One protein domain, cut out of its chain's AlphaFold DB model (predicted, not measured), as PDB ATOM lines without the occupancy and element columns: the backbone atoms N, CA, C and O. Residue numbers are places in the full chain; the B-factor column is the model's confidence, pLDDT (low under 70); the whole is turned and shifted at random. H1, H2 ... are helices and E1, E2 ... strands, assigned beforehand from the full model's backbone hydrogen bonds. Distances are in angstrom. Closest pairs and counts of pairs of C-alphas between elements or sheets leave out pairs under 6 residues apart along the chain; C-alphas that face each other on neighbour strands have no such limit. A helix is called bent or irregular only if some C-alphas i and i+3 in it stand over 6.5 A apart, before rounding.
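What this domain is: This is residues 22 to 156 of the 455 residues of the protein "Rab35 protein" of Symbiodinium natans (UniProt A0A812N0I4). With little regular structure, this domain is a six-stranded antiparallel sheet, order E2 E8 E5 E4 E1 E3, curled into a nearly closed barrel: a folded sheet, bent back so that E2 E8 E5 face E1 E3, with E4 as hinge. Hairpin E6-E7 packs on E5 through E6. Of 135 printed residues, 53 are in named elements, mostly strand, ordered E1 E2 H1 E3 E4 E5 E6 E7 E8; it is compact, radius of gyration of the C-alphas 13.9 A, spanning 42 by 36 by 25 A.

How they stand to each other: Start at E1, residues 22 to 27: N 24 is 2.8 A from O 63 of E3, residues 60 to 64, and N 23 2.8 A from O 104 of E4, residues 104 to 110. E4 forms a hairpin with E5, residues 113 to 118, N 105 and O 117 being 2.8 A apart. N 114 is 2.8 A from O 150 of E8, residues 149 to 155, and O 153 2.9 A from N 39 of E2, residues 37 to 42. The closest C-alphas of edge strands E2 and E3 are Phe 38 and Leu 62, 4.9 A. H1, residues 45 to 50, only grazes the sheet with residues 47 to 48; its O i to N i+4 pairs are within hydrogen-bond range. In hairpin E6, residues 128 to 132, and E7, residues 136 to 140, N 130 and O 138 are 2.9 A apart.

Where its parts are: Find C-alpha 22 at (-54.624, 12.469, -11.121), where E1 begins; E8, 18.7 A long, ends at C-alpha 155, (-41.803, 24.007, -18.337).

The domain as a whole: The printed part has no cut; E3 to E4 is a long link of 39 residues. The farthest C-alphas, Gln 46 and Lys 75, are 42.0 A apart. pLDDT is under 70 in 55 residues, among them 28 to 59.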
ATOM      1  N   VAL A  22     -54.166  12.899  -9.804       81.75
ATOM      2  CA  VAL A  22     -54.624  12.469 -11.121       81.75
ATOM      3  C   VAL A  22     -54.093  13.432 -12.175       81.75
ATOM      4  O   VAL A  22     -54.209  14.647 -12.042       81.75
ATOM      5  N   VAL A  23     -53.508  12.879 -13.229       84.31
ATOM      6  CA  VAL A  23     -52.847  13.617 -14.306       84.31
ATOM      7  C   VAL A  23     -53.256  13.075 -15.676       84.31
ATOM      8  O   VAL A  23     -53.761  11.950 -15.808       84.31
ATOM      9  N   ARG A  24     -53.025  13.878 -16.714       84.06
ATOM     10  CA  ARG A  24     -53.142  13.500 -18.127       84.06
ATOM     11  C   ARG A  24     -51.875  13.856 -18.877       84.06
ATOM     12  O   ARG A  24     -51.192  14.804 -18.523       84.06
ATOM     13  N   LEU A  25     -51.604  13.117 -19.945       80.44
ATOM     14  CA  LEU A  25     -50.575  13.454 -20.922       80.44
ATOM     15  C   LEU A  25     -51.277  13.921 -22.197       80.44
ATOM     16  O   LEU A  25     -51.918  13.114 -22.875       80.44
ATOM     17  N   VAL A  26     -51.212  15.218 -22.484       77.44
ATOM     18  CA  VAL A  26     -51.931  15.888 -23.580       77.44
ATOM     19  C   VAL A  26     -50.955  16.246 -24.692       77.44
ATOM     20  O   VAL A  26     -49.844  16.685 -24.415       77.44
ATOM     21  N   ASN A  27     -51.357  16.068 -25.950       75.19
ATOM     22  CA  ASN A  27     -50.497  16.401 -27.081       75.19
ATOM     23  C   ASN A  27     -50.199  17.915 -27.174       75.19
ATOM     24  O   ASN A  27     -51.121  18.737 -27.157       75.19
ATOM     25  N   SER A  28     -48.928  18.272 -27.366       69.19
ATOM     26  CA  SER A  28     -48.426  19.652 -27.455       69.19
ATOM     27  C   SER A  28     -49.059  20.482 -28.565       69.19
ATOM     28  O   SER A  28     -49.294  21.672 -28.385       69.19
ATOM     29  N   SER A  29     -49.414  19.860 -29.693       64.44
ATOM     30  CA  SER A  29     -50.042  20.544 -30.838       64.44
ATOM     31  C   SER A  29     -51.445  21.086 -30.542       64.44
ATOM     32  O   SER A  29     -52.006  21.832 -31.339       64.44
ATOM     33  N   THR A  30     -52.020  20.702 -29.400       57.50
ATOM     34  CA  THR A  30     -53.390  21.041 -29.003       57.50
ATOM     35  C   THR A  30     -53.479  21.881 -27.739       57.50
ATOM     36  O   THR A  30     -54.584  22.107 -27.243       57.50
ATOM     37  N   LEU A  31     -52.341  22.325 -27.199       55.66
ATOM     38  CA  LEU A  31     -52.316  23.067 -25.947       55.66
ATOM     39  C   LEU A  31     -53.050  24.406 -26.080       55.66
ATOM     40  O   LEU A  31     -52.667  25.281 -26.854       55.66
ATOM     41  N   GLN A  32     -54.083  24.575 -25.258       53.34
ATOM     42  CA  GLN A  32     -54.442  25.894 -24.752       53.34
ATOM     43  C   GLN A  32     -53.448  26.272 -23.645       53.34
ATOM     44  O   GLN A  32     -52.853  25.367 -23.052       53.34
ATOM     45  N   PRO A  33     -53.241  27.568 -23.356       49.00
ATOM     46  CA  PRO A  33     -52.349  27.999 -22.286       49.00
ATOM     47  C   PRO A  33     -52.859  27.466 -20.939       49.00
ATOM     48  O   PRO A  33     -53.747  28.043 -20.314       49.00
ATOM     49  N   SER A  34     -52.324  26.321 -20.517       50.09
ATOM     50  CA  SER A  34     -52.471  25.786 -19.169       50.09
ATOM     51  C   SER A  34     -51.218  26.169 -18.381       50.09
ATOM     52  O   SER A  34     -50.116  26.052 -18.918       50.09
ATOM     53  N   PRO A  35     -51.353  26.642 -17.133       46.19
ATOM     54  CA  PRO A  35     -50.246  27.248 -16.395       46.19
ATOM     55  C   PRO A  35     -49.210  26.243 -15.876       46.19
ATOM     56  O   PRO A  35     -48.142  26.655 -15.439       46.19
ATOM     57  N   LEU A  36     -49.506  24.940 -15.896       53.00
ATOM     58  CA  LEU A  36     -48.600  23.896 -15.414       53.00
ATOM     59  C   LEU A  36     -48.474  22.817 -16.475       53.00
ATOM     60  O   LEU A  36     -49.275  21.888 -16.559       53.00
ATOM     61  N   ILE A  37     -47.457  22.993 -17.303       57.09
ATOM     62  CA  ILE A  37     -47.045  22.049 -18.319       57.09
ATOM     63  C   ILE A  37     -45.748  21.421 -17.826       57.09
ATOM     64  O   ILE A  37     -44.768  22.126 -17.601       57.09
ATOM     65  N   PHE A  38     -45.722  20.099 -17.657       58.47
ATOM     66  CA  PHE A  38     -44.466  19.402 -17.374       58.47
ATOM     67  C   PHE A  38     -43.953  18.696 -18.619       58.47
ATOM     68  O   PHE A  38     -44.710  17.984 -19.289       58.47
ATOM     69  N   ARG A  39     -42.651  18.837 -18.876       62.97
ATOM     70  CA  ARG A  39     -41.918  17.954 -19.783       62.97
ATOM     71  C   ARG A  39     -41.564  16.676 -19.048       62.97
ATOM     72  O   ARG A  39     -40.992  16.720 -17.962       62.97
ATOM     73  N   ALA A  40     -41.916  15.551 -19.650       61.25
ATOM     74  CA  ALA A  40     -41.552  14.238 -19.154       61.25
ATOM     75  C   ALA A  40     -40.171  13.833 -19.694       61.25
ATOM     76  O   ALA A  40     -39.872  14.046 -20.868       61.25
ATOM     77  N   TYR A  41     -39.363  13.195 -18.855       64.12
ATOM     78  CA  TYR A  41     -38.087  12.582 -19.208       64.12
ATOM     79  C   TYR A  41     -38.066  11.148 -18.695       64.12
ATOM     80  O   TYR A  41     -38.639  10.842 -17.650       64.12
ATOM     81  N   GLN A  42     -37.375  10.263 -19.404       66.94
ATOM     82  CA  GLN A  42     -37.110   8.921 -18.905       66.94
ATOM     83  C   GLN A  42     -36.000   8.972 -17.844       66.94
ATOM     84  O   GLN A  42     -34.985   9.645 -18.017       66.94
ATOM     85  N   ALA A  43     -36.183   8.250 -16.739       60.69
ATOM     86  CA  ALA A  43     -35.283   8.308 -15.590       60.69
ATOM     87  C   ALA A  43     -34.037   7.401 -15.696       60.69
ATOM     88  O   ALA A  43     -33.632   6.773 -14.717       60.69
ATOM     89  N   SER A  44     -33.409   7.280 -16.873       67.88
ATOM     90  CA  SER A  44     -32.148   6.520 -16.964       67.88
ATOM     91  C   SER A  44     -30.975   7.300 -16.342       67.88
ATOM     92  O   SER A  44     -30.967   8.530 -16.418       67.88
ATOM     93  N   PRO A  45     -29.937   6.635 -15.788       56.25
ATOM     94  CA  PRO A  45     -28.768   7.315 -15.216       56.25
ATOM     95  C   PRO A  45     -28.091   8.315 -16.168       56.25
ATOM     96  O   PRO A  45     -27.717   9.408 -15.755       56.25
ATOM     97  N   GLN A  46     -27.982   7.993 -17.464       57.72
ATOM     98  CA  GLN A  46     -27.431   8.919 -18.463       57.72
ATOM     99  C   GLN A  46     -28.355  10.113 -18.765       57.72
ATOM    100  O   GLN A  46     -27.856  11.199 -19.072       57.72
ATOM    101  N   GLN A  47     -29.680   9.931 -18.725       58.44
ATOM    102  CA  GLN A  47     -30.654  11.006 -18.960       58.44
ATOM    103  C   GLN A  47     -30.831  11.894 -17.727       58.44
ATOM    104  O   GLN A  47     -30.974  13.099 -17.892       58.44
ATOM    105  N   LEU A  48     -30.718  11.338 -16.518       53.12
ATOM    106  CA  LEU A  48     -30.648  12.082 -15.256       53.12
ATOM    107  C   LEU A  48     -29.497  13.095 -15.262       53.12
ATOM    108  O   LEU A  48     -29.671  14.228 -14.830       53.12
ATOM    109  N   VAL A  49     -28.343  12.708 -15.816       53.16
ATOM    110  CA  VAL A  49     -27.159  13.580 -15.901       53.16
ATOM    111  C   VAL A  49     -27.304  14.670 -16.971       53.16
ATOM    112  O   VAL A  49     -26.753  15.753 -16.811       53.16
ATOM    113  N   ASN A  50     -28.029  14.409 -18.065       55.25
ATOM    114  CA  ASN A  50     -28.039  15.293 -19.241       55.25
ATOM    115  C   ASN A  50     -29.385  15.974 -19.534       55.25
ATOM    116  O   ASN A  50     -29.463  16.726 -20.503       55.25
ATOM    117  N   MET A  51     -30.442  15.666 -18.772       55.56
ATOM    118  CA  MET A  51     -31.823  16.139 -18.961       55.56
ATOM    119  C   MET A  51     -32.280  16.162 -20.433       55.56
ATOM    120  O   MET A  51     -32.927  17.101 -20.890       55.56
ATOM    121  N   LYS A  52     -31.916  15.140 -21.220       55.66
ATOM    122  CA  LYS A  52     -32.330  15.052 -22.628       55.66
ATOM    123  C   LYS A  52     -33.753  14.516 -22.710       55.66
ATOM    124  O   LYS A  52     -34.000  13.394 -22.264       55.66
ATOM    125  N   ALA A  53     -34.660  15.308 -23.282       57.06
ATOM    126  CA  ALA A  53     -36.025  14.878 -23.562       57.06
ATOM    127  C   ALA A  53     -36.010  13.674 -24.514       57.06
ATOM    128  O   ALA A  53     -35.213  13.621 -25.454       57.06
ATOM    129  N   ASP A  54     -36.879  12.697 -24.257       62.78
ATOM    130  CA  ASP A  54     -37.164  11.654 -25.239       62.78
ATOM    131  C   ASP A  54     -37.960  12.308 -26.386       62.78
ATOM    132  O   ASP A  54     -38.995  12.923 -26.110       62.78
ATOM    133  N   PRO A  55     -37.537  12.187 -27.658       64.94
ATOM    134  CA  PRO A  55     -38.279  12.725 -28.799       64.94
ATOM    135  C   PRO A  55     -39.751  12.282 -28.848       64.94
ATOM    136  O   PRO A  55     -40.602  12.994 -29.376       64.94
ATOM    137  N   ALA A  56     -40.085  11.116 -28.283       62.97
ATOM    138  CA  ALA A  56     -41.464  10.643 -28.181       62.97
ATOM    139  C   ALA A  56     -42.303  11.408 -27.139       62.97
ATOM    140  O   ALA A  56     -43.534  11.413 -27.243       62.97
ATOM    141  N   LEU A  57     -41.659  12.046 -26.153       64.19
ATOM    142  CA  LEU A  57     -42.278  12.870 -25.109       64.19
ATOM    143  C   LEU A  57     -42.331  14.353 -25.476       64.19
ATOM    144  O   LEU A  57     -43.174  15.050 -24.929       64.19
ATOM    145  N   GLU A  58     -41.510  14.838 -26.415       65.75
ATOM    146  CA  GLU A  58     -41.564  16.241 -26.877       65.75
ATOM    147  C   GLU A  58     -42.950  16.643 -27.407       65.75
ATOM    148  O   GLU A  58     -43.303  17.819 -27.397       65.75
ATOM    149  N   ALA A  59     -43.748  15.664 -27.843       67.19
ATOM    150  CA  ALA A  59     -45.108  15.859 -28.325       67.19
ATOM    151  C   ALA A  59     -46.190  15.776 -27.231       67.19
ATOM    152  O   ALA A  59     -47.372  15.850 -27.575       67.19
ATOM    153  N   PHE A  60     -45.837  15.581 -25.953       70.25
ATOM    154  CA  PHE A  60     -46.791  15.454 -24.850       70.25
ATOM    155  C   PHE A  60     -46.400  16.284 -23.624       70.25
ATOM    156  O   PHE A  60     -45.243  16.348 -23.223       70.25
ATOM    157  N   HIS A  61     -47.411  16.838 -22.963       72.81
ATOM    158  CA  HIS A  61     -47.271  17.585 -21.720       72.81
ATOM    159  C   HIS A  61     -48.149  16.997 -20.626       72.81
ATOM    160  O   HIS A  61     -49.250  16.511 -20.894       72.81
ATOM    161  N   LEU A  62     -47.666  17.049 -19.385       76.19
ATOM    162  CA  LEU A  62     -48.446  16.634 -18.225       76.19
ATOM    163  C   LEU A  62     -49.416  17.751 -17.802       76.19
ATOM    164  O   LEU A  62     -48.974  18.851 -17.491       76.19
ATOM    165  N   GLU A  63     -50.709  17.444 -17.750       76.00
ATOM    166  CA  GLU A  63     -51.779  18.287 -17.205       76.00
ATOM    167  C   GLU A  63     -52.241  17.706 -15.856       76.00
ATOM    168  O   GLU A  63     -52.587  16.523 -15.765       76.00
ATOM    169  N   ILE A  64     -52.269  18.532 -14.808       78.25
ATOM    170  CA  ILE A  64     -52.777  18.154 -13.482       78.25
ATOM    171  C   ILE A  64     -54.305  18.301 -13.447       78.25
ATOM    172  O   ILE A  64     -54.841  19.336 -13.833       78.25
ATOM    173  N   LEU A  65     -55.013  17.285 -12.943       72.56
ATOM    174  CA  LEU A  65     -56.464  17.321 -12.747       72.56
ATOM    175  C   LEU A  65     -56.815  17.479 -11.264       72.56
ATOM    176  O   LEU A  65     -56.974  16.495 -10.537       72.56
ATOM    177  N   ASP A  66     -56.975  18.722 -10.821       64.88
ATOM    178  CA  ASP A  66     -57.372  19.013  -9.443       64.88
ATOM    179  C   ASP A  66     -58.838  18.628  -9.166       64.88
ATOM    180  O   ASP A  66     -59.725  18.783 -10.007       64.88
ATOM    181  N   GLY A  67     -59.108  18.110  -7.960       59.03
ATOM    182  CA  GLY A  67     -60.468  17.796  -7.491       59.03
ATOM    183  C   GLY A  67     -61.104  16.521  -8.067       59.03
ATOM    184  O   GLY A  67     -62.286  16.271  -7.836       59.03
ATOM    185  N   VAL A  68     -60.346  15.698  -8.796       60.22
ATOM    186  CA  VAL A  68     -60.815  14.422  -9.357       60.22
ATOM    187  C   VAL A  68     -60.583  13.286  -8.345       60.22
ATOM    188  O   VAL A  68     -59.429  12.930  -8.103       60.22
ATOM    189  N   PRO A  69     -61.630  12.681  -7.741       57.41
ATOM    190  CA  PRO A  69     -61.447  11.507  -6.892       57.41
ATOM    191  C   PRO A  69     -60.848  10.347  -7.696       57.41
ATOM    192  O   PRO A  69     -61.286  10.058  -8.810       57.41
ATOM    193  N   ALA A  70     -59.857   9.666  -7.112       53.19
ATOM    194  CA  ALA A  70     -59.041   8.659  -7.790       53.19
ATOM    195  C   ALA A  70     -59.840   7.468  -8.362       53.19
ATOM    196  O   ALA A  70     -59.354   6.800  -9.272       53.19
ATOM    197  N   VAL A  71     -61.050   7.185  -7.855       51.44
ATOM    198  CA  VAL A  71     -61.902   6.073  -8.311       51.44
ATOM    199  C   VAL A  71     -63.380   6.381  -8.010       51.44
ATOM    200  O   VAL A  71     -63.700   6.767  -6.890       51.44
ATOM    201  N   GLY A  72     -64.298   6.159  -8.965       44.75
ATOM    202  CA  GLY A  72     -65.684   5.783  -8.626       44.75
ATOM    203  C   GLY A  72     -66.844   6.480  -9.343       44.75
ATOM    204  O   GLY A  72     -67.810   5.802  -9.670       44.75
ATOM    205  N   CYS A  73     -66.814   7.786  -9.618       42.59
ATOM    206  CA  CYS A  73     -67.956   8.439 -10.282       42.59
ATOM    207  C   CYS A  73     -67.569   9.824 -10.814       42.59
ATOM    208  O   CYS A  73     -67.637  10.819 -10.097       42.59
ATOM    209  N   LEU A  74     -67.115   9.898 -12.067       48.69
ATOM    210  CA  LEU A  74     -66.685  11.155 -12.683       48.69
ATOM    211  C   LEU A  74     -67.654  11.563 -13.792       48.69
ATOM    212  O   LEU A  74     -67.714  10.933 -14.848       48.69
ATOM    213  N   LYS A  75     -68.406  12.644 -13.557       45.81
ATOM    214  CA  LYS A  75     -69.049  13.420 -14.626       45.81
ATOM    215  C   LYS A  75     -67.972  14.319 -15.230       45.81
ATOM    216  O   LYS A  75     -67.563  15.297 -14.617       45.81
ATOM    217  N   TRP A  76     -67.453  13.937 -16.389       53.12
ATOM    218  CA  TRP A  76     -66.308  14.605 -16.999       53.12
ATOM    219  C   TRP A  76     -66.720  15.874 -17.758       53.12
ATOM    220  O   TRP A  76     -67.625  15.833 -18.590       53.12
ATOM    221  N   ALA A  77     -66.008  16.977 -17.511       44.72
ATOM    222  CA  ALA A  77     -65.977  18.158 -18.377       44.72
ATOM    223  C   ALA A  77     -65.536  17.786 -19.818       44.72
ATOM    224  O   ALA A  77     -64.927  16.725 -20.004       44.72
ATOM    225  N   PRO A  78     -65.821  18.611 -20.851       44.75
ATOM    226  CA  PRO A  78     -65.384  18.341 -22.223       44.75
ATOM    227  C   PRO A  78     -63.857  18.167 -22.289       44.75
ATOM    228  O   PRO A  78     -63.102  19.069 -21.952       44.75
ATOM    229  N   GLN A  79     -63.411  16.972 -22.685       52.41
ATOM    230  CA  GLN A  79     -61.998  16.576 -22.665       52.41
ATOM    231  C   GLN A  79     -61.287  16.884 -23.999       52.41
ATOM    232  O   GLN A  79     -61.926  16.742 -25.060       52.41
ATOM    233  N   PRO A  80     -59.973  17.196 -23.978       55.56
ATOM    234  CA  PRO A  80     -59.144  17.262 -25.182       55.56
ATOM    235  C   PRO A  80     -59.249  15.954 -25.978       55.56
ATOM    236  O   PRO A  80     -59.394  14.874 -25.404       55.56
ATOM    237  N   GLN A  81     -59.213  16.022 -27.311       57.56
ATOM    238  CA  GLN A  81     -59.298  14.827 -28.169       57.56
ATOM    239  C   GLN A  81     -57.966  14.059 -28.274       57.56
ATOM    240  O   GLN A  81     -57.905  13.054 -28.972       57.56
ATOM    241  N   THR A  82     -56.920  14.496 -27.571       75.31
ATOM    242  CA  THR A  82     -55.511  14.187 -27.873       75.31
ATOM    243  C   THR A  82     -54.712  13.677 -26.664       75.31
ATOM    244  O   THR A  82     -53.504  13.886 -26.572       75.31
ATOM    245  N   CYS A  83     -55.371  12.994 -25.722       82.12
ATOM    246  CA  CYS A  83     -54.714  12.419 -24.542       82.12
ATOM    247  C   CYS A  83     -54.106  11.033 -24.808       82.12
ATOM    248  O   CYS A  83     -54.766  10.158 -25.375       82.12
ATOM    249  N   LEU A  84     -52.893  10.789 -24.315       85.50
ATOM    250  CA  LEU A  84     -52.283   9.460 -24.321       85.50
ATOM    251  C   LEU A  84     -53.107   8.484 -23.458       85.50
ATOM    252  O   LEU A  84     -53.481   8.811 -22.330       85.50
ATOM    253  N   ARG A  85     -53.393   7.279 -23.976       88.62
ATOM    254  CA  ARG A  85     -54.183   6.255 -23.266       88.62
ATOM    255  C   ARG A  85     -53.529   4.879 -23.299       88.62
ATOM    256  O   ARG A  85     -52.978   4.482 -24.322       88.62
ATOM    257  N   ILE A  86     -53.661   4.121 -22.216       88.06
ATOM    258  CA  ILE A  86     -53.384   2.676 -22.228       88.06
ATOM    259  C   ILE A  86     -54.690   1.969 -22.608       88.06
ATOM    260  O   ILE A  86     -55.739   2.350 -22.107       88.06
ATOM    261  N   LEU A  87     -54.669   1.002 -23.524       85.50
ATOM    262  CA  LEU A  87     -55.849   0.230 -23.945       85.50
ATOM    263  C   LEU A  87     -55.989  -1.085 -23.146       85.50
ATOM    264  O   LEU A  87     -55.014  -1.523 -22.534       85.50
ATOM    265  N   PRO A  88     -57.150  -1.779 -23.175       85.88
ATOM    266  CA  PRO A  88     -57.329  -3.060 -22.473       85.88
ATOM    267  C   PRO A  88     -56.283  -4.123 -22.833       85.88
ATOM    268  O   PRO A  88     -55.843  -4.881 -21.974       85.88
ATOM    269  N   ASN A  89     -55.834  -4.133 -24.091       85.56
ATOM    270  CA  ASN A  89     -54.771  -5.004 -24.600       85.56
ATOM    271  C   ASN A  89     -53.348  -4.530 -24.227       85.56
ATOM    272  O   ASN A  89     -52.381  -5.053 -24.773       85.56
ATOM    273  N   ARG A  90     -53.215  -3.520 -23.354       84.25
ATOM    274  CA  ARG A  90     -51.956  -2.905 -22.894       84.25
ATOM    275  C   ARG A  90     -51.138  -2.160 -23.945       84.25
ATOM    276  O   ARG A  90     -50.057  -1.668 -23.631       84.25
ATOM    277  N   SER A  91     -51.648  -1.998 -25.162       87.19
ATOM    278  CA  SER A  91     -51.021  -1.088 -26.121       87.19
ATOM    279  C   SER A  91     -51.297   0.361 -25.728       87.19
ATOM    280  O   SER A  91     -52.396   0.674 -25.260       87.19
ATOM    281  N   VAL A  92     -50.329   1.247 -25.949       86.75
ATOM    282  CA  VAL A  92     -50.509   2.684 -25.729       86.75
ATOM    283  C   VAL A  92     -50.957   3.349 -27.023       86.75
ATOM    284  O   VAL A  92     -50.261   3.292 -28.037       86.75
ATOM    285  N   ASP A  93     -52.115   3.998 -26.986       86.50
ATOM    286  CA  ASP A  93     -52.603   4.809 -28.092       86.50
ATOM    287  C   ASP A  93     -52.207   6.276 -27.894       86.50
ATOM    288  O   ASP A  93     -52.581   6.931 -26.917       86.50
ATOM    289  N   ARG A  94     -51.431   6.769 -28.862       82.31
ATOM    290  CA  ARG A  94     -50.868   8.122 -28.913       82.31
ATOM    291  C   ARG A  94     -51.751   9.105 -29.681       82.31
ATOM    292  O   ARG A  94     -51.496  10.303 -29.635       82.31
ATOM    293  N   LYS A  95     -52.757   8.616 -30.418       77.25
ATOM    294  CA  LYS A  95     -53.632   9.453 -31.257       77.25
ATOM    295  C   LYS A  95     -54.686  10.202 -30.450       77.25
ATOM    296  O   LYS A  95     -55.301  11.117 -30.987       77.25
ATOM    297  N   GLY A  96     -54.880   9.834 -29.186       71.94
ATOM    298  CA  GLY A  96     -55.845  10.488 -28.319       71.94
ATOM    299  C   GLY A  96     -57.023   9.606 -27.919       71.94
ATOM    300  O   GLY A  96     -57.379   8.638 -28.592       71.94
ATOM    301  N   GLY A  97     -57.674   9.962 -26.817       71.50
ATOM    302  CA  GLY A  97     -58.941   9.371 -26.402       71.50
ATOM    303  C   GLY A  97     -59.481   9.999 -25.122       71.50
ATOM    304  O   GLY A  97     -58.826  10.833 -24.503       71.50
ATOM    305  N   ARG A  98     -60.696   9.604 -24.731       75.31
ATOM    306  CA  ARG A  98     -61.397  10.136 -23.552       75.31
ATOM    307  C   ARG A  98     -61.668   9.051 -22.511       75.31
ATOM    308  O   ARG A  98     -61.797   7.876 -22.854       75.31
ATOM    309  N   GLY A  99     -61.824   9.470 -21.255       79.31
ATOM    310  CA  GLY A  99     -62.245   8.616 -20.135       79.31
ATOM    311  C   GLY A  99     -61.101   8.036 -19.284       79.31
ATOM    312  O   GLY A  99     -59.952   8.446 -19.447       79.31
ATOM    313  N   PRO A 100     -61.401   7.083 -18.375       77.25
ATOM    314  CA  PRO A 100     -60.457   6.566 -17.369       77.25
ATOM    315  C   PRO A 100     -59.135   6.026 -17.932       77.25
ATOM    316  O   PRO A 100     -58.087   6.116 -17.300       77.25
ATOM    317  N   TRP A 101     -59.173   5.502 -19.156       81.88
ATOM    318  CA  TRP A 101     -58.020   4.960 -19.877       81.88
ATOM    319  C   TRP A 101     -56.979   6.014 -20.284       81.88
ATOM    320  O   TRP A 101     -55.829   5.663 -20.535       81.88
ATOM    321  N   ALA A 102     -57.381   7.287 -20.340       84.00
ATOM    322  CA  ALA A 102     -56.532   8.434 -20.658       84.00
ATOM    323  C   ALA A 102     -56.070   9.207 -19.406       84.00
ATOM    324  O   ALA A 102     -55.519  10.300 -19.520       84.00
ATOM    325  N   THR A 103     -56.343   8.681 -18.209       86.81
ATOM    326  CA  THR A 103     -55.992   9.314 -16.931       86.81
ATOM    327  C   THR A 103     -55.075   8.427 -16.112       86.81
ATOM    328  O   THR A 103     -55.253   7.207 -16.066       86.81
ATOM    329  N   PHE A 104     -54.128   9.062 -15.430       88.50
ATOM    330  CA  PHE A 104     -53.120   8.395 -14.623       88.50
ATOM    331  C   PHE A 104     -53.166   8.915 -13.193       88.50
ATOM    332  O   PHE A 104     -53.413  10.095 -12.988       88.50
ATOM    333  N   ALA A 105     -52.906   8.056 -12.215       88.38
ATOM    334  CA  ALA A 105     -52.589   8.464 -10.856       88.38
ATOM    335  C   ALA A 105     -51.092   8.290 -10.594       88.38
ATOM    336  O   ALA A 105     -50.492   7.301 -11.025       88.38
ATOM    337  N   ILE A 106     -50.510   9.225  -9.846       88.25
ATOM    338  CA  ILE A 106     -49.145   9.097  -9.327       88.25
ATOM    339  C   ILE A 106     -49.124   7.963  -8.301       88.25
ATOM    340  O   ILE A 106     -49.749   8.056  -7.244       88.25
ATOM    341  N   ALA A 107     -48.464   6.861  -8.650       87.56
ATOM    342  CA  ALA A 107     -48.481   5.626  -7.869       87.56
ATOM    343  C   ALA A 107     -47.274   5.469  -6.942       87.56
ATOM    344  O   ALA A 107     -47.396   4.809  -5.914       87.56
ATOM    345  N   ALA A 108     -46.133   6.046  -7.314       86.25
ATOM    346  CA  ALA A 108     -44.945   6.124  -6.478       86.25
ATOM    347  C   ALA A 108     -44.090   7.321  -6.881       86.25
ATOM    348  O   ALA A 108     -44.117   7.762  -8.038       86.25
ATOM    349  N   ARG A 109     -43.302   7.770  -5.908       85.31
ATOM    350  CA  ARG A 109     -42.237   8.751  -6.032       85.31
ATOM    351  C   ARG A 109     -41.038   8.239  -5.259       85.31
ATOM    352  O   ARG A 109     -41.148   7.941  -4.074       85.31
ATOM    353  N   ASP A 110     -39.911   8.139  -5.933       83.69
ATOM    354  CA  ASP A 110     -38.651   7.740  -5.329       83.69
ATOM    355  C   ASP A 110     -37.488   8.440  -6.045       83.69
ATOM    356  O   ASP A 110     -37.685   9.218  -6.980       83.69
ATOM    357  N   ALA A 111     -36.260   8.155  -5.615       78.00
ATOM    358  CA  ALA A 111     -35.057   8.677  -6.258       78.00
ATOM    359  C   ALA A 111     -34.926   8.261  -7.739       78.00
ATOM    360  O   ALA A 111     -34.134   8.852  -8.469       78.00
ATOM    361  N   ALA A 112     -35.681   7.251  -8.188       77.56
ATOM    362  CA  ALA A 112     -35.734   6.852  -9.585       77.56
ATOM    363  C   ALA A 112     -36.819   7.600 -10.375       77.56
ATOM    364  O   ALA A 112     -36.847   7.464 -11.587       77.56
ATOM    365  N   GLY A 113     -37.689   8.398  -9.748       83.94
ATOM    366  CA  GLY A 113     -38.675   9.256 -10.412       83.94
ATOM    367  C   GLY A 113     -40.123   8.962 -10.011       83.94
ATOM    368  O   GLY A 113     -40.414   8.455  -8.931       83.94
ATOM    369  N   ILE A 114     -41.057   9.314 -10.894       85.06
ATOM    370  CA  ILE A 114     -42.504   9.193 -10.704       85.06
ATOM    371  C   ILE A 114     -43.057   8.049 -11.555       85.06
ATOM    372  O   ILE A 114     -42.771   7.948 -12.748       85.06
ATOM    373  N   ALA A 115     -43.907   7.216 -10.954       88.94
ATOM    374  CA  ALA A 115     -44.636   6.158 -11.647       88.94
ATOM    375  C   ALA A 115     -46.090   6.563 -11.926       88.94
ATOM    376  O   ALA A 115     -46.829   6.924 -11.006       88.94
ATOM    377  N   LEU A 116     -46.528   6.440 -13.180       90.00
ATOM    378  CA  LEU A 116     -47.891   6.777 -13.602       90.00
ATOM    379  C   LEU A 116     -48.739   5.517 -13.794       90.00
ATOM    380  O   LEU A 116     -48.542   4.773 -14.754       90.00
ATOM    381  N   ARG A 117     -49.718   5.285 -12.914       91.44
ATOM    382  CA  ARG A 117     -50.673   4.170 -13.016       91.44
ATOM    383  C   ARG A 117     -51.921   4.593 -13.777       91.44
ATOM    384  O   ARG A 117     -52.599   5.521 -13.358       91.44
ATOM    385  N   SER A 118     -52.289   3.866 -14.826       90.38
ATOM    386  CA  SER A 118     -53.560   4.074 -15.528       90.38
ATOM    387  C   SER A 118     -54.762   3.761 -14.633       90.38
ATOM    388  O   SER A 118     -54.799   2.731 -13.951       90.38
ATOM    389  N   LEU A 119     -55.769   4.636 -14.674       88.12
ATOM    390  CA  LEU A 119     -57.040   4.467 -13.964       88.12
ATOM    391  C   LEU A 119     -58.066   3.628 -14.750       88.12
ATOM    392  O   LEU A 119     -59.125   3.298 -14.221       88.12
ATOM    393  N   GLY A 120     -57.768   3.259 -16.001       84.75
ATOM    394  CA  GLY A 120     -58.693   2.525 -16.874       84.75
ATOM    395  C   GLY A 120     -58.833   1.027 -16.584       84.75
ATOM    396  O   GLY A 120     -59.864   0.447 -16.905       84.75
ATOM    397  N   HIS A 121     -57.834   0.400 -15.956       72.31
ATOM    398  CA  HIS A 121     -57.742  -1.065 -15.831       72.31
ATOM    399  C   HIS A 121     -58.381  -1.667 -14.559       72.31
ATOM    400  O   HIS A 121     -58.278  -2.871 -14.335       72.31
ATOM    401  N   GLY A 122     -59.047  -0.867 -13.722       63.34
ATOM    402  CA  GLY A 122     -59.646  -1.353 -12.472       63.34
ATOM    403  C   GLY A 122     -58.624  -1.836 -11.427       63.34
ATOM    404  O   GLY A 122     -57.423  -1.553 -11.504       63.34
ATOM    405  N   THR A 123     -59.109  -2.523 -10.389       56.53
ATOM    406  CA  THR A 123     -58.292  -3.038  -9.272       56.53
ATOM    407  C   THR A 123     -57.613  -4.373  -9.569       56.53
ATOM    408  O   THR A 123     -56.687  -4.730  -8.850       56.53
ATOM    409  N   GLU A 124     -58.050  -5.102 -10.600       73.38
ATOM    410  CA  GLU A 124     -57.625  -6.490 -10.823       73.38
ATOM    411  C   GLU A 124     -56.183  -6.603 -11.319       73.38
ATOM    412  O   GLU A 124     -55.447  -7.453 -10.824       73.38
ATOM    413  N   GLN A 125     -55.739  -5.738 -12.242       82.19
ATOM    414  CA  GLN A 125     -54.330  -5.676 -12.651       82.19
ATOM    415  C   GLN A 125     -53.904  -4.238 -12.981       82.19
ATOM    416  O   GLN A 125     -54.383  -3.673 -13.967       82.19
ATOM    417  N   PRO A 126     -52.993  -3.628 -12.199       87.81
ATOM    418  CA  PRO A 126     -52.506  -2.288 -12.491       87.81
ATOM    419  C   PRO A 126     -51.696  -2.273 -13.795       87.81
ATOM    420  O   PRO A 126     -50.989  -3.227 -14.119       87.81
ATOM    421  N   ALA A 127     -51.788  -1.163 -14.521       90.88
ATOM    422  CA  ALA A 127     -50.963  -0.877 -15.686       90.88
ATOM    423  C   ALA A 127     -50.246   0.453 -15.463       90.88
ATOM    424  O   ALA A 127     -50.892   1.455 -15.146       90.88
ATOM    425  N   TYR A 128     -48.929   0.456 -15.626       91.25
ATOM    426  CA  TYR A 128     -48.084   1.634 -15.485       91.25
ATOM    427  C   TYR A 128     -47.572   2.059 -16.850       91.25
ATOM    428  O   TYR A 128     -47.199   1.210 -17.661       91.25
ATOM    429  N   LEU A 129     -47.562   3.364 -17.106       90.19
ATOM    430  CA  LEU A 129     -46.951   3.906 -18.311       90.19
ATOM    431  C   LEU A 129     -45.441   3.681 -18.244       90.19
ATOM    432  O   LEU A 129     -44.810   4.097 -17.274       90.19
ATOM    433  N   ALA A 130     -44.881   3.047 -19.268       88.25
ATOM    434  CA  ALA A 130     -43.467   2.726 -19.356       88.25
ATOM    435  C   ALA A 130     -42.881   3.086 -20.724       88.25
ATOM    436  O   ALA A 130     -43.589   3.104 -21.735       88.25
ATOM    437  N   ALA A 131     -41.588   3.385 -20.744       82.75
ATOM    438  CA  ALA A 131     -40.823   3.609 -21.961       82.75
ATOM    439  C   ALA A 131     -40.504   2.276 -22.662       82.75
ATOM    440  O   ALA A 131     -40.225   1.265 -22.021       82.75
ATOM    441  N   ASN A 132     -40.527   2.284 -23.991       81.94
ATOM    442  CA  ASN A 132     -40.093   1.187 -24.850       81.94
ATOM    443  C   ASN A 132     -38.758   1.548 -25.514       81.94
ATOM    444  O   ASN A 132     -38.538   2.710 -25.847       81.94
ATOM    445  N   THR A 133     -37.909   0.552 -25.771       74.81
ATOM    446  CA  THR A 133     -36.586   0.715 -26.397       74.81
ATOM    447  C   THR A 133     -36.637   1.343 -27.792       74.81
ATOM    448  O   THR A 133     -35.661   1.953 -28.215       74.81
ATOM    449  N   ASP A 134     -37.778   1.256 -28.479       74.88
ATOM    450  CA  ASP A 134     -37.992   1.814 -29.820       74.88
ATOM    451  C   ASP A 134     -38.611   3.231 -29.794       74.88
ATOM    452  O   ASP A 134     -39.493   3.542 -30.599       74.88
ATOM    453  N   ASN A 135     -38.208   4.089 -28.843       61.97
ATOM    454  CA  ASN A 135     -38.753   5.447 -28.635       61.97
ATOM    455  C   ASN A 135     -40.290   5.461 -28.547       61.97
ATOM    456  O   ASN A 135     -41.014   6.133 -29.299       61.97
ATOM    457  N   GLY A 136     -40.825   4.637 -27.647       75.00
ATOM    458  CA  GLY A 136     -42.262   4.471 -27.531       75.00
ATOM    459  C   GLY A 136     -42.796   4.297 -26.130       75.00
ATOM    460  O   GLY A 136     -42.057   4.251 -25.161       75.00
ATOM    461  N   PHE A 137     -44.117   4.180 -26.051       82.25
ATOM    462  CA  PHE A 137     -44.818   3.905 -24.807       82.25
ATOM    463  C   PHE A 137     -45.352   2.478 -24.812       82.25
ATOM    464  O   PHE A 137     -45.948   2.030 -25.796       82.25
ATOM    465  N   VAL A 138     -45.180   1.800 -23.688       87.12
ATOM    466  CA  VAL A 138     -45.765   0.498 -23.369       87.12
ATOM    467  C   VAL A 138     -46.445   0.573 -22.007       87.12
ATOM    468  O   VAL A 138     -46.304   1.550 -21.270       87.12
ATOM    469  N   ALA A 139     -47.220  -0.455 -21.680       90.19
ATOM    470  CA  ALA A 139     -47.778  -0.621 -20.353       90.19
ATOM    471  C   ALA A 139     -47.114  -1.806 -19.653       90.19
ATOM    472  O   ALA A 139     -47.151  -2.928 -20.159       90.19
ATOM    473  N   THR A 140     -46.554  -1.562 -18.473       89.38
ATOM    474  CA  THR A 140     -45.983  -2.605 -17.609       89.38
ATOM    475  C   THR A 140     -46.911  -2.899 -16.433       89.38
ATOM    476  O   THR A 140     -47.749  -2.076 -16.061       89.38
ATOM    477  N   THR A 141     -46.803  -4.090 -15.847       89.69
ATOM    478  CA  THR A 141     -47.573  -4.490 -14.653       89.69
ATOM    479  C   THR A 141     -46.851  -4.200 -13.353       89.69
ATOM    480  O   THR A 141     -47.463  -4.261 -12.285       89.69
ATOM    481  N   SER A 142     -45.554  -3.920 -13.423       89.94
ATOM    482  CA  SER A 142     -44.717  -3.781 -12.245       89.94
ATOM    483  C   SER A 142     -44.452  -2.318 -11.951       89.94
ATOM    484  O   SER A 142     -43.865  -1.604 -12.757       89.94
ATOM    485  N   LEU A 143     -44.809  -1.900 -10.738       86.56
ATOM    486  CA  LEU A 143     -44.374  -0.621 -10.188       86.56
ATOM    487  C   LEU A 143     -42.849  -0.571 -10.011       86.56
ATOM    488  O   LEU A 143     -42.301   0.511  -9.884       86.56
ATOM    489  N   GLN A 144     -42.162  -1.714  -9.979       88.38
ATOM    490  CA  GLN A 144     -40.705  -1.782  -9.818       88.38
ATOM    491  C   GLN A 144     -39.954  -1.776 -11.151       88.38
ATOM    492  O   GLN A 144     -38.732  -1.868 -11.165       88.38
ATOM    493  N   ASP A 145     -40.668  -1.703 -12.275       86.81
ATOM    494  CA  ASP A 145     -40.052  -1.629 -13.594       86.81
ATOM    495  C   ASP A 145     -39.368  -0.263 -13.775       86.81
ATOM    496  O   ASP A 145     -40.064   0.760 -13.762       86.81
ATOM    497  N   PRO A 146     -38.038  -0.199 -13.974       85.06
ATOM    498  CA  PRO A 146     -37.335   1.066 -14.168       85.06
ATOM    499  C   PRO A 146     -37.837   1.848 -15.385       85.06
ATOM    500  O   PRO A 146     -37.798   3.075 -15.389       85.06
ATOM    501  N   SER A 147     -38.365   1.164 -16.406       84.31
ATOM    502  CA  SER A 147     -38.936   1.824 -17.585       84.31
ATOM    503  C   SER A 147     -40.235   2.576 -17.280       84.31
ATOM    504  O   SER A 147     -40.625   3.442 -18.057       84.31
ATOM    505  N   SER A 148     -40.884   2.296 -16.142       86.38
ATOM    506  CA  SER A 148     -42.088   2.998 -15.673       86.38
ATOM    507  C   SER A 148     -41.810   4.296 -14.917       86.38
ATOM    508  O   SER A 148     -42.742   4.921 -14.403       86.38
ATOM    509  N   ARG A 149     -40.534   4.676 -14.797       87.56
ATOM    510  CA  ARG A 149     -40.105   5.847 -14.045       87.56
ATOM    511  C   ARG A 149     -39.881   7.051 -14.951       87.56
ATOM    512  O   ARG A 149     -39.085   7.015 -15.891       87.56
ATOM    513  N   TRP A 150     -40.568   8.130 -14.602       82.75
ATOM    514  CA  TRP A 150     -40.567   9.389 -15.329       82.75
ATOM    515  C   TRP A 150     -40.080  10.518 -14.430       82.75
ATOM    516  O   TRP A 150     -40.448  10.598 -13.261       82.75
ATOM    517  N   LEU A 151     -39.290  11.426 -14.981       77.38
ATOM    518  CA  LEU A 151     -38.982  12.704 -14.353       77.38
ATOM    519  C   LEU A 151     -39.842  13.760 -15.023       77.38
ATOM    520  O   LEU A 151     -40.021  13.732 -16.237       77.38
ATOM    521  N   PHE A 152     -40.358  14.698 -14.246       72.25
ATOM    522  CA  PHE A 152     -41.152  15.796 -14.772       72.25
ATOM    523  C   PHE A 152     -40.439  17.096 -14.443       72.25
ATOM    524  O   PHE A 152     -40.108  17.340 -13.288       72.25
ATOM    525  N   GLN A 153     -40.176  17.914 -15.456       67.12
ATOM    526  CA  GLN A 153     -39.689  19.270 -15.251       67.12
ATOM    527  C   GLN A 153     -40.827  20.233 -15.563       67.12
ATOM    528  O   GLN A 153     -41.390  20.129 -16.657       67.12
ATOM    529  N   PRO A 154     -41.166  21.158 -14.655       62.78
ATOM    530  CA  PRO A 154     -42.072  22.236 -14.997       62.78
ATOM    531  C   PRO A 154     -41.444  23.029 -16.145       62.78
ATOM    532  O   PRO A 154     -40.325  23.536 -16.042       62.78
ATOM    533  N   GLU A 155     -42.141  23.088 -17.270       62.62
ATOM    534  CA  GLU A 155     -41.803  24.007 -18.337       62.62
ATOM    535  C   GLU A 155     -42.517  25.311 -18.021       62.62
ATOM    536  O   GLU A 155     -43.740  25.419 -18.130       62.62
ATOM    537  N   HIS A 156     -41.741  26.296 -17.576       57.62
ATOM    538  CA  HIS A 156     -42.261  27.635 -17.387       57.62
ATOM    539  C   HIS A 156     -42.552  28.224 -18.767       57.62
ATOM    540  O   HIS A 156     -41.665  28.766 -19.430       57.62
TER     541      HIS A 156